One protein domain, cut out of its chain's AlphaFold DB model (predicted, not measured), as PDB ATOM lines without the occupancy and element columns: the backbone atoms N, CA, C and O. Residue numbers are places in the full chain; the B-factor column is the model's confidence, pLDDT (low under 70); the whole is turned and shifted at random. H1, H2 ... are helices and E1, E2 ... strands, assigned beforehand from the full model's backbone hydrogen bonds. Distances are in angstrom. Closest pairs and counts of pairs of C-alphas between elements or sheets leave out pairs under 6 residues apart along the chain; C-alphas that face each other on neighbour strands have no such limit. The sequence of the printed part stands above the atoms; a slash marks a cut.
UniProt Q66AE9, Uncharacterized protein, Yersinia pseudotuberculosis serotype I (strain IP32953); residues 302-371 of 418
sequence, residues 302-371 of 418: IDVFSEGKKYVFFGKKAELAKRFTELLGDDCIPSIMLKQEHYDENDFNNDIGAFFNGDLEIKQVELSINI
ATOM      1  N   ILE A 302     -42.611  97.862  30.291       64.19
ATOM      2  CA  ILE A 302     -41.246  97.863  30.809       64.19
ATOM      3  C   ILE A 302     -40.676  99.237  30.498       64.19
ATOM      4  O   ILE A 302     -40.640  99.665  29.338       64.19
ATOM      5  N   ASP A 303     -40.263  99.937  31.546       73.62
ATOM      6  CA  ASP A 303     -39.436 101.115  31.392       73.62
ATOM      7  C   ASP A 303     -38.023 100.646  31.066       73.62
ATOM      8  O   ASP A 303     -37.377  99.961  31.856       73.62
ATOM      9  N   VAL A 304     -37.554 101.014  29.885       79.12
ATOM     10  CA  VAL A 304     -36.206 100.744  29.411       79.12
ATOM     11  C   VAL A 304     -35.415 102.032  29.536       79.12
ATOM     12  O   VAL A 304     -35.707 103.016  28.854       79.12
ATOM     13  N   PHE A 305     -34.411 102.049  30.405       84.81
ATOM     14  CA  PHE A 305     -33.509 103.186  30.535       84.81
ATOM     15  C   PHE A 305     -32.236 102.913  29.749       84.81
ATOM     16  O   PHE A 305     -31.556 101.921  29.980       84.81
ATOM     17  N   SER A 306     -31.902 103.796  28.814       86.44
ATOM     18  CA  SER A 306     -30.654 103.723  28.054       86.44
ATOM     19  C   SER A 306     -30.091 105.123  27.881       86.44
ATOM     20  O   SER A 306     -30.813 106.035  27.473       86.44
ATOM     21  N   GLU A 307     -28.814 105.310  28.220       84.88
ATOM     22  CA  GLU A 307     -28.096 106.585  28.053       84.88
ATOM     23  C   GLU A 307     -28.834 107.792  28.676       84.88
ATOM     24  O   GLU A 307     -28.901 108.879  28.103       84.88
ATOM     25  N   GLY A 308     -29.446 107.596  29.850       80.00
ATOM     26  CA  GLY A 308     -30.195 108.641  30.561       80.00
ATOM     27  C   GLY A 308     -31.561 108.986  29.955       80.00
ATOM     28  O   GLY A 308     -32.215 109.922  30.417       80.00
ATOM     29  N   LYS A 309     -32.018 108.246  28.937       83.19
ATOM     30  CA  LYS A 309     -33.358 108.366  28.354       83.19
ATOM     31  C   LYS A 309     -34.230 107.189  28.761       83.19
ATOM     32  O   LYS A 309     -33.772 106.051  28.801       83.19
ATOM     33  N   LYS A 310     -35.503 107.486  29.019       83.31
ATOM     34  CA  LYS A 310     -36.543 106.508  29.330       83.31
ATOM     35  C   LYS A 310     -37.344 106.185  28.072       83.31
ATOM     36  O   LYS A 310     -37.883 107.091  27.440       83.31
ATOM     37  N   TYR A 311     -37.464 104.904  27.765       80.81
ATOM     38  CA  TYR A 311     -38.320 104.359  26.718       80.81
ATOM     39  C   TYR A 311     -39.353 103.456  27.378       80.81
ATOM     40  O   TYR A 311     -39.045 102.774  28.348       80.81
ATOM     41  N   VAL A 312     -40.584 103.459  26.879       73.69
ATOM     42  CA  VAL A 312     -41.658 102.638  27.449       73.69
ATOM     43  C   VAL A 312     -42.063 101.613  26.407       73.69
ATOM     44  O   VAL A 312     -42.519 101.976  25.322       73.69
ATOM     45  N   PHE A 313     -41.836 100.336  26.705       70.31
ATOM     46  CA  PHE A 313     -42.191  99.239  25.811       70.31
ATOM     47  C   PHE A 313     -43.494  98.597  26.267       70.31
ATOM     48  O   PHE A 313     -43.700  98.382  27.458       70.31
ATOM     49  N   PHE A 314     -44.352  98.254  25.306       61.06
ATOM     50  CA  PHE A 314     -45.652  97.639  25.553       61.06
ATOM     51  C   PHE A 314     -45.775  96.301  24.820       61.06
ATOM     52  O   PHE A 314     -45.202  96.101  23.746       61.06
ATOM     53  N   GLY A 315     -46.571  95.396  25.391       57.28
ATOM     54  CA  GLY A 315     -46.991  94.153  24.747       57.28
ATOM     55  C   GLY A 315     -45.839  93.298  24.214       57.28
ATOM     56  O   GLY A 315     -44.887  93.014  24.934       57.28
ATOM     57  N   LYS A 316     -45.925  92.879  22.943       60.34
ATOM     58  CA  LYS A 316     -44.974  91.938  22.321       60.34
ATOM     59  C   LYS A 316     -43.534  92.462  22.323       60.34
ATOM     60  O   LYS A 316     -42.602  91.711  22.571       60.34
ATOM     61  N   LYS A 317     -43.353  93.769  22.135       75.69
ATOM     62  CA  LYS A 317     -42.037  94.412  22.174       75.69
ATOM     63  C   LYS A 317     -41.399  94.361  23.569       75.69
ATOM     64  O   LYS A 317     -40.190  94.180  23.674       75.69
ATOM     65  N   ALA A 318     -42.201  94.491  24.628       71.69
ATOM     66  CA  ALA A 318     -41.739  94.348  26.011       71.69
ATOM     67  C   ALA A 318     -41.356  92.893  26.332       71.69
ATOM     68  O   ALA A 318     -40.275  92.645  26.861       71.69
ATOM     69  N   GLU A 319     -42.200  91.935  25.927       64.81
ATOM     70  CA  GLU A 319     -41.926  90.493  26.039       64.81
ATOM     71  C   GLU A 319     -40.593  90.127  25.369       64.81
ATOM     72  O   GLU A 319     -39.745  89.464  25.966       64.81
ATOM     73  N   LEU A 320     -40.386  90.593  24.135       77.50
ATOM     74  CA  LEU A 320     -39.194  90.277  23.353       77.50
ATOM     75  C   LEU A 320     -37.934  90.963  23.893       77.50
ATOM     76  O   LEU A 320     -36.874  90.349  23.870       77.50
ATOM     77  N   ALA A 321     -38.037  92.179  24.444       79.25
ATOM     78  CA  ALA A 321     -36.911  92.847  25.100       79.25
ATOM     79  C   ALA A 321     -36.423  92.061  26.329       79.25
ATOM     80  O   ALA A 321     -35.226  91.822  26.462       79.25
ATOM     81  N   LYS A 322     -37.355  91.591  27.172       72.50
ATOM     82  CA  LYS A 322     -37.054  90.747  28.340       72.50
ATOM     83  C   LYS A 322     -36.427  89.412  27.922       72.50
ATOM     84  O   LYS A 322     -35.400  89.013  28.465       72.50
ATOM     85  N   ARG A 323     -36.999  88.751  26.909       72.81
ATOM     86  CA  ARG A 323     -36.442  87.502  26.364       72.81
ATOM     87  C   ARG A 323     -35.031  87.692  25.805       72.81
ATOM     88  O   ARG A 323     -34.215  86.787  25.937       72.81
ATOM     89  N   PHE A 324     -34.733  88.843  25.199       79.69
ATOM     90  CA  PHE A 324     -33.396  89.152  24.686       79.69
ATOM     91  C   PHE A 324     -32.378  89.292  25.830       79.69
ATOM     92  O   PHE A 324     -31.333  88.648  25.788       79.69
ATOM     93  N   THR A 325     -32.715  90.040  26.889       76.62
ATOM     94  CA  THR A 325     -31.849  90.180  28.077       76.62
ATOM     95  C   THR A 325     -31.638  88.853  28.809       76.62
ATOM     96  O   THR A 325     -30.523  88.532  29.209       76.62
ATOM     97  N   GLU A 326     -32.686  88.031  28.934       72.00
ATOM     98  CA  GLU A 326     -32.599  86.708  29.570       72.00
ATOM     99  C   GLU A 326     -31.727  85.736  28.772       72.00
ATOM    100  O   GLU A 326     -30.965  84.967  29.357       72.00
ATOM    101  N   LEU A 327     -31.827  85.772  27.441       73.31
ATOM    102  CA  LEU A 327     -31.043  84.913  26.557       73.31
ATOM    103  C   LEU A 327     -29.545  85.228  26.633       73.31
ATOM    104  O   LEU A 327     -28.725  84.312  26.587       73.31
ATOM    105  N   LEU A 328     -29.197  86.513  26.715       72.50
ATOM    106  CA  LEU A 328     -27.808  86.964  26.715       72.50
ATOM    107  C   LEU A 328     -27.175  86.967  28.108       72.50
ATOM    108  O   LEU A 328     -25.952  86.971  28.212       72.50
ATOM    109  N   GLY A 329     -27.987  86.932  29.168       63.19
ATOM    110  CA  GLY A 329     -27.509  87.009  30.550       63.19
ATOM    111  C   GLY A 329     -26.936  88.379  30.930       63.19
ATOM    112  O   GLY A 329     -26.377  88.512  32.013       63.19
ATOM    113  N   ASP A 330     -27.108  89.371  30.054       72.50
ATOM    114  CA  ASP A 330     -26.673  90.754  30.198       72.50
ATOM    115  C   ASP A 330     -27.864  91.680  29.916       72.50
ATOM    116  O   ASP A 330     -28.659  91.424  29.005       72.50
ATOM    117  N   ASP A 331     -27.963  92.791  30.652       80.00
ATOM    118  CA  ASP A 331     -29.015  93.799  30.473       80.00
ATOM    119  C   ASP A 331     -28.778  94.627  29.192       80.00
ATOM    120  O   ASP A 331     -28.397  95.802  29.210       80.00
ATOM    121  N   CYS A 332     -28.952  93.991  28.035       86.25
ATOM    122  CA  CYS A 332     -28.775  94.587  26.721       86.25
ATOM    123  C   CYS A 332     -29.876  94.178  25.735       86.25
ATOM    124  O   CYS A 332     -30.421  93.077  25.784       86.25
ATOM    125  N   ILE A 333     -30.201  95.090  24.820       88.62
ATOM    126  CA  ILE A 333     -31.184  94.870  23.750       88.62
ATOM    127  C   ILE A 333     -30.642  95.397  22.411       88.62
ATOM    128  O   ILE A 333     -29.747  96.250  22.408       88.62
ATOM    129  N   PRO A 334     -31.191  94.964  21.263       91.19
ATOM    130  CA  PRO A 334     -30.903  95.569  19.967       91.19
ATOM    131  C   PRO A 334     -31.202  97.074  19.978       91.19
ATOM    132  O   PRO A 334     -32.286  97.512  20.371       91.19
ATOM    133  N   SER A 335     -30.266  97.891  19.492       89.69
ATOM    134  CA  SER A 335     -30.439  99.351  19.422       89.69
ATOM    135  C   SER A 335     -31.658  99.762  18.585       89.69
ATOM    136  O   SER A 335     -32.265 100.810  18.826       89.69
ATOM    137  N   ILE A 336     -32.040  98.923  17.617       89.12
ATOM    138  CA  ILE A 336     -33.193  99.130  16.745       89.12
ATOM    139  C   ILE A 336     -34.519  99.048  17.517       89.12
ATOM    140  O   ILE A 336     -35.428  99.828  17.224       89.12
ATOM    141  N   MET A 337     -34.594  98.240  18.587       89.06
ATOM    142  CA  MET A 337     -35.775  98.164  19.457       89.06
ATOM    143  C   MET A 337     -36.083  99.513  20.113       89.06
ATOM    144  O   MET A 337     -37.247  99.840  20.318       89.06
ATOM    145  N   LEU A 338     -35.085 100.345  20.419       87.19
ATOM    146  CA  LEU A 338     -35.324 101.679  20.991       87.19
ATOM    147  C   LEU A 338     -35.949 102.654  19.978       87.19
ATOM    148  O   LEU A 338     -36.585 103.627  20.379       87.19
ATOM    149  N   LYS A 339     -35.764 102.405  18.676       83.12
ATOM    150  CA  LYS A 339     -36.153 103.312  17.585       83.12
ATOM    151  C   LYS A 339     -37.461 102.903  16.909       83.12
ATOM    152  O   LYS A 339     -38.194 103.772  16.447       83.12
ATOM    153  N   GLN A 340     -37.745 101.607  16.824       80.56
ATOM    154  CA  GLN A 340     -38.945 101.103  16.161       80.56
ATOM    155  C   GLN A 340     -40.176 101.215  17.057       80.56
ATOM    156  O   GLN A 340     -40.119 100.922  18.245       80.56
ATOM    157  N   GLU A 341     -41.316 101.597  16.492       68.31
ATOM    158  CA  GLU A 341     -42.580 101.637  17.235       68.31
ATOM    159  C   GLU A 341     -43.143 100.222  17.464       68.31
ATOM    160  O   GLU A 341     -43.675  99.931  18.532       68.31
ATOM    161  N   HIS A 342     -42.954  99.328  16.489       72.31
ATOM    162  CA  HIS A 342     -43.421  97.940  16.496       72.31
ATOM    163  C   HIS A 342     -42.219  96.997  16.360       72.31
ATOM    164  O   HIS A 342     -41.282  97.323  15.640       72.31
ATOM    165  N   TYR A 343     -42.245  95.865  17.066       77.88
ATOM    166  CA  TYR A 343     -41.182  94.857  17.046       77.88
ATOM    167  C   TYR A 343     -41.795  93.477  17.291       77.88
ATOM    168  O   TYR A 343     -42.500  93.296  18.296       77.88
ATOM    169  N   ASP A 344     -41.575  92.533  16.378       76.50
ATOM    170  CA  ASP A 344     -42.223  91.220  16.385       76.50
ATOM    171  C   ASP A 344     -41.242  90.028  16.463       76.50
ATOM    172  O   ASP A 344     -40.039  90.182  16.656       76.50
ATOM    173  N   GLU A 345     -41.767  88.798  16.402       74.31
ATOM    174  CA  GLU A 345     -40.949  87.575  16.495       74.31
ATOM    175  C   GLU A 345     -40.004  87.391  15.298       74.31
ATOM    176  O   GLU A 345     -38.960  86.759  15.444       74.31
ATOM    177  N   ASN A 346     -40.343  87.904  14.112       84.12
ATOM    178  CA  ASN A 346     -39.448  87.825  12.960       84.12
ATOM    179  C   ASN A 346     -38.266  88.774  13.157       84.12
ATOM    180  O   ASN A 346     -37.129  88.358  12.942       84.12
ATOM    181  N   ASP A 347     -38.527  89.999  13.623       85.69
ATOM    182  CA  ASP A 347     -37.480  90.957  13.994       85.69
ATOM    183  C   ASP A 347     -36.561  90.357  15.066       85.69
ATOM    184  O   ASP A 347     -35.346  90.322  14.902       85.69
ATOM    185  N   PHE A 348     -37.146  89.762  16.111       84.75
ATOM    186  CA  PHE A 348     -36.408  89.083  17.176       84.75
ATOM    187  C   PHE A 348     -35.501  87.957  16.669       84.75
ATOM    188  O   PHE A 348     -34.331  87.896  17.040       84.75
ATOM    189  N   ASN A 349     -36.019  87.067  15.821       83.75
ATOM    190  CA  ASN A 349     -35.234  85.951  15.290       83.75
ATOM    191  C   ASN A 349     -34.112  86.431  14.355       83.75
ATOM    192  O   ASN A 349     -33.009  85.882  14.392       83.75
ATOM    193  N   ASN A 350     -34.376  87.466  13.552       87.44
ATOM    194  CA  ASN A 350     -33.375  88.087  12.689       87.44
ATOM    195  C   ASN A 350     -32.269  88.756  13.512       87.44
ATOM    196  O   ASN A 350     -31.091  88.536  13.233       87.44
ATOM    197  N   ASP A 351     -32.636  89.503  14.553       87.06
ATOM    198  CA  ASP A 351     -31.689  90.203  15.419       87.06
ATOM    199  C   ASP A 351     -30.866  89.224  16.263       87.06
ATOM    200  O   ASP A 351     -29.662  89.409  16.400       87.06
ATOM    201  N   ILE A 352     -31.445  88.120  16.746       83.62
ATOM    202  CA  ILE A 352     -30.661  87.039  17.366       83.62
ATOM    203  C   ILE A 352     -29.632  86.475  16.381       83.62
ATOM    204  O   ILE A 352     -28.465  86.299  16.734       83.62
ATOM    205  N   GLY A 353     -30.046  86.200  15.139       80.44
ATOM    206  CA  GLY A 353     -29.137  85.726  14.098       80.44
ATOM    207  C   GLY A 353     -28.002  86.719  13.824       80.44
ATOM    208  O   GLY A 353     -26.837  86.329  13.778       80.44
ATOM    209  N   ALA A 354     -28.327  88.007  13.703       84.81
ATOM    210  CA  ALA A 354     -27.356  89.079  13.498       84.81
ATOM    211  C   ALA A 354     -26.419  89.262  14.704       84.81
ATOM    212  O   ALA A 354     -25.224  89.492  14.519       84.81
ATOM    213  N   PHE A 355     -26.924  89.100  15.930       84.31
ATOM    214  CA  PHE A 355     -26.130  89.156  17.155       84.31
ATOM    215  C   PHE A 355     -25.051  88.072  17.175       84.31
ATOM    216  O   PHE A 355     -23.878  88.379  17.378       84.31
ATOM    217  N   PHE A 356     -25.416  86.818  16.890       81.50
ATOM    218  CA  PHE A 356     -24.449  85.716  16.840       81.50
ATOM    219  C   PHE A 356     -23.433  85.847  15.697       81.50
ATOM    220  O   PHE A 356     -22.325  85.322  15.809       81.50
ATOM    221  N   ASN A 357     -23.779  86.575  14.633       85.12
ATOM    222  CA  ASN A 357     -22.869  86.889  13.531       85.12
ATOM    223  C   ASN A 357     -21.995  88.132  13.791       85.12
ATOM    224  O   ASN A 357     -21.098  88.413  13.001       85.12
ATOM    225  N   GLY A 358     -22.211  88.856  14.896       82.00
ATOM    226  CA  GLY A 358     -21.475  90.079  15.234       82.00
ATOM    227  C   GLY A 358     -21.919  91.330  14.466       82.00
ATOM    228  O   GLY A 358     -21.260  92.362  14.558       82.00
ATOM    229  N   ASP A 359     -23.040  91.255  13.746       85.00
ATOM    230  CA  ASP A 359     -23.548  92.309  12.857       85.00
ATOM    231  C   ASP A 359     -24.657  93.163  13.503       85.00
ATOM    232  O   ASP A 359     -25.269  94.004  12.842       85.00
ATOM    233  N   LEU A 360     -24.938  92.964  14.796       87.56
ATOM    234  CA  LEU A 360     -25.987  93.680  15.519       87.56
ATOM    235  C   LEU A 360     -25.423  94.723  16.489       87.56
ATOM    236  O   LEU A 360     -24.680  94.406  17.417       87.56
ATOM    237  N   GLU A 361     -25.860  95.974  16.342       89.75
ATOM    238  CA  GLU A 361     -25.602  97.016  17.337       89.75
ATOM    239  C   GLU A 361     -26.508  96.815  18.563       89.75
ATOM    240  O   GLU A 361     -27.717  97.070  18.505       89.75
ATOM    241  N   ILE A 362     -25.912  96.415  19.687       89.62
ATOM    242  CA  ILE A 362     -26.583  96.288  20.987       89.62
ATOM    243  C   ILE A 362     -26.418  97.547  21.847       89.62
ATOM    244  O   ILE A 362     -25.421  98.267  21.764       89.62
ATOM    245  N   LYS A 363     -27.405  97.808  22.704       89.62
ATOM    246  CA  LYS A 363     -27.385  98.878  23.706       89.62
ATOM    247  C   LYS A 363     -27.557  98.296  25.095       89.62
ATOM    248  O   LYS A 363     -28.437  97.467  25.314       89.62
ATOM    249  N   GLN A 364     -26.746  98.784  26.028       89.19
ATOM    250  CA  GLN A 364     -26.940  98.511  27.445       89.19
ATOM    251  C   GLN A 364     -28.181  99.254  27.937       89.19
ATOM    252  O   GLN A 364     -28.410 100.423  27.584       89.19
ATOM    253  N   VAL A 365     -28.988  98.560  28.727       86.44
ATOM    254  CA  VAL A 365     -30.245  99.072  29.253       86.44
ATOM    255  C   VAL A 365     -30.410  98.707  30.718       86.44
ATOM    256  O   VAL A 365     -29.789  97.782  31.212       86.44
ATOM    257  N   GLU A 366     -31.271  99.435  31.412       82.88
ATOM    258  CA  GLU A 366     -31.859  98.995  32.674       82.88
ATOM    259  C   GLU A 366     -33.348  98.753  32.419       82.88
ATOM    260  O   GLU A 366     -34.054  99.653  31.949       82.88
ATOM    261  N   LEU A 367     -33.811  97.530  32.680       74.88
ATOM    262  CA  LEU A 367     -35.217  97.157  32.548       74.88
ATOM    263  C   LEU A 367     -35.903  97.268  33.909       74.88
ATOM    264  O   LEU A 367     -35.646  96.479  34.817       74.88
ATOM    265  N   SER A 368     -36.824  98.220  34.044       68.00
ATOM    266  CA  SER A 368     -37.712  98.304  35.200       68.00
ATOM    267  C   SER A 368     -39.105  97.835  34.803       68.00
ATOM    268  O   SER A 368     -39.800  98.472  34.006       68.00
ATOM    269  N   ILE A 369     -39.512  96.685  35.339       56.97
ATOM    270  CA  ILE A 369     -40.863  96.165  35.138       56.97
ATOM    271  C   ILE A 369     -41.810  97.016  35.986       56.97
ATOM    272  O   ILE A 369     -41.888  96.844  37.207       56.97
ATOM    273  N   ASN A 370     -42.560  97.917  35.347       49.41
ATOM    274  CA  ASN A 370     -43.635  98.641  36.014       49.41
ATOM    275  C   ASN A 370     -44.865  97.761  36.084       49.41
ATOM    276  O   ASN A 370     -45.859  97.995  35.403       49.41
ATOM    277  N   ILE A 371     -44.828  96.763  36.957       42.31
ATOM    278  CA  ILE A 371     -46.053  96.070  37.313       42.31
ATOM    279  C   ILE A 371     -46.946  97.106  38.004       42.31
ATOM    280  O   ILE A 371     -46.540  97.652  39.038       42.31
TER     281      ILE A 371
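Overview. This is residues 302 to 371 of the 418 residues of an uncharacterized protein of Yersinia pseudotuberculosis serotype I (strain IP32953) (UniProt Q66AE9). What does the model look like? A three-stranded sheet, E2 E1 E5, stands at one end with H1 slantwise over one face, and H3 lies at the other end; the short strand pair E3 and E4 stands between them, with E3 nearest the middle of the domain. What is it made of? The printed part has 70 residues, with three named helices and five named strands in the order E1 E2 H1 E3 H2 H3 E4 E5; its class is mixed, helices and strands, and both sheets are antiparallel. How large is it? It is compact, with a radius of gyration of the C-alphas of 11.0 A, and spans 32 by 22 by 21 A, only just elongated.

Arrangement. How is the larger sheet paired? E1, residues 302 to 306, is the inner strand; it forms a hairpin with E2, residues 309 to 313, where N 304 and O 311 are 2.8 A apart. On its other side is E5, residues 366 to 369, antiparallel at 167 degrees, with N 303 and O 368 2.9 A apart. What is on it? H1, residues 315 to 328, makes two layers with it, a helix on one face of a sheet: its height over the sheet is 10.2 A, and it lies over E1 and E5. What comes next? E3, residues 332 to 334, has Cys 332 closest to Thr 325 of H1, C-alphas 5.5 A apart; it is antiparallel to E4, residues 362 to 364, with N 363 and O 333 2.8 A apart. Where are the other helices? H3, residues 345 to 356, is close to H1 but not clearly touching, the closest C-alphas being those of Leu 320 and Phe 348, 6.9 A; they run the same way at a shallow tilt of 22 degrees. H2, residues 335 to 338, only grazes the larger sheet and is too short for an O i to N i+4 pair; in H1 and H3 every such pair is within hydrogen-bond range.

Along the chain. Where does the first strand begin? C-alpha 302 of E1 is at (-41.246, 97.863, 30.809); E1 is 12.4 A long and E2 13.0 A. How long are the helices? H1 measures 20.6 A and H3 16.6 A, ending with C-alpha 356 at (-24.449, 85.716, 16.840). Where does E5 end? C-alpha 369 is at (-40.863, 96.165, 35.138).

Size, cuts and confidence. Which C-alphas are farthest apart? Those of Asn 357 and Ile 371, at 34.5 A. Is the printed part whole? It has no cut, and no link is long; E4 runs on into E5 across one residue, at 75 degrees. Where is confidence low? The mean pLDDT of the printed part is 78.1, and 11 residues are under 70, among them residues 314 to 316 and 368 to 371.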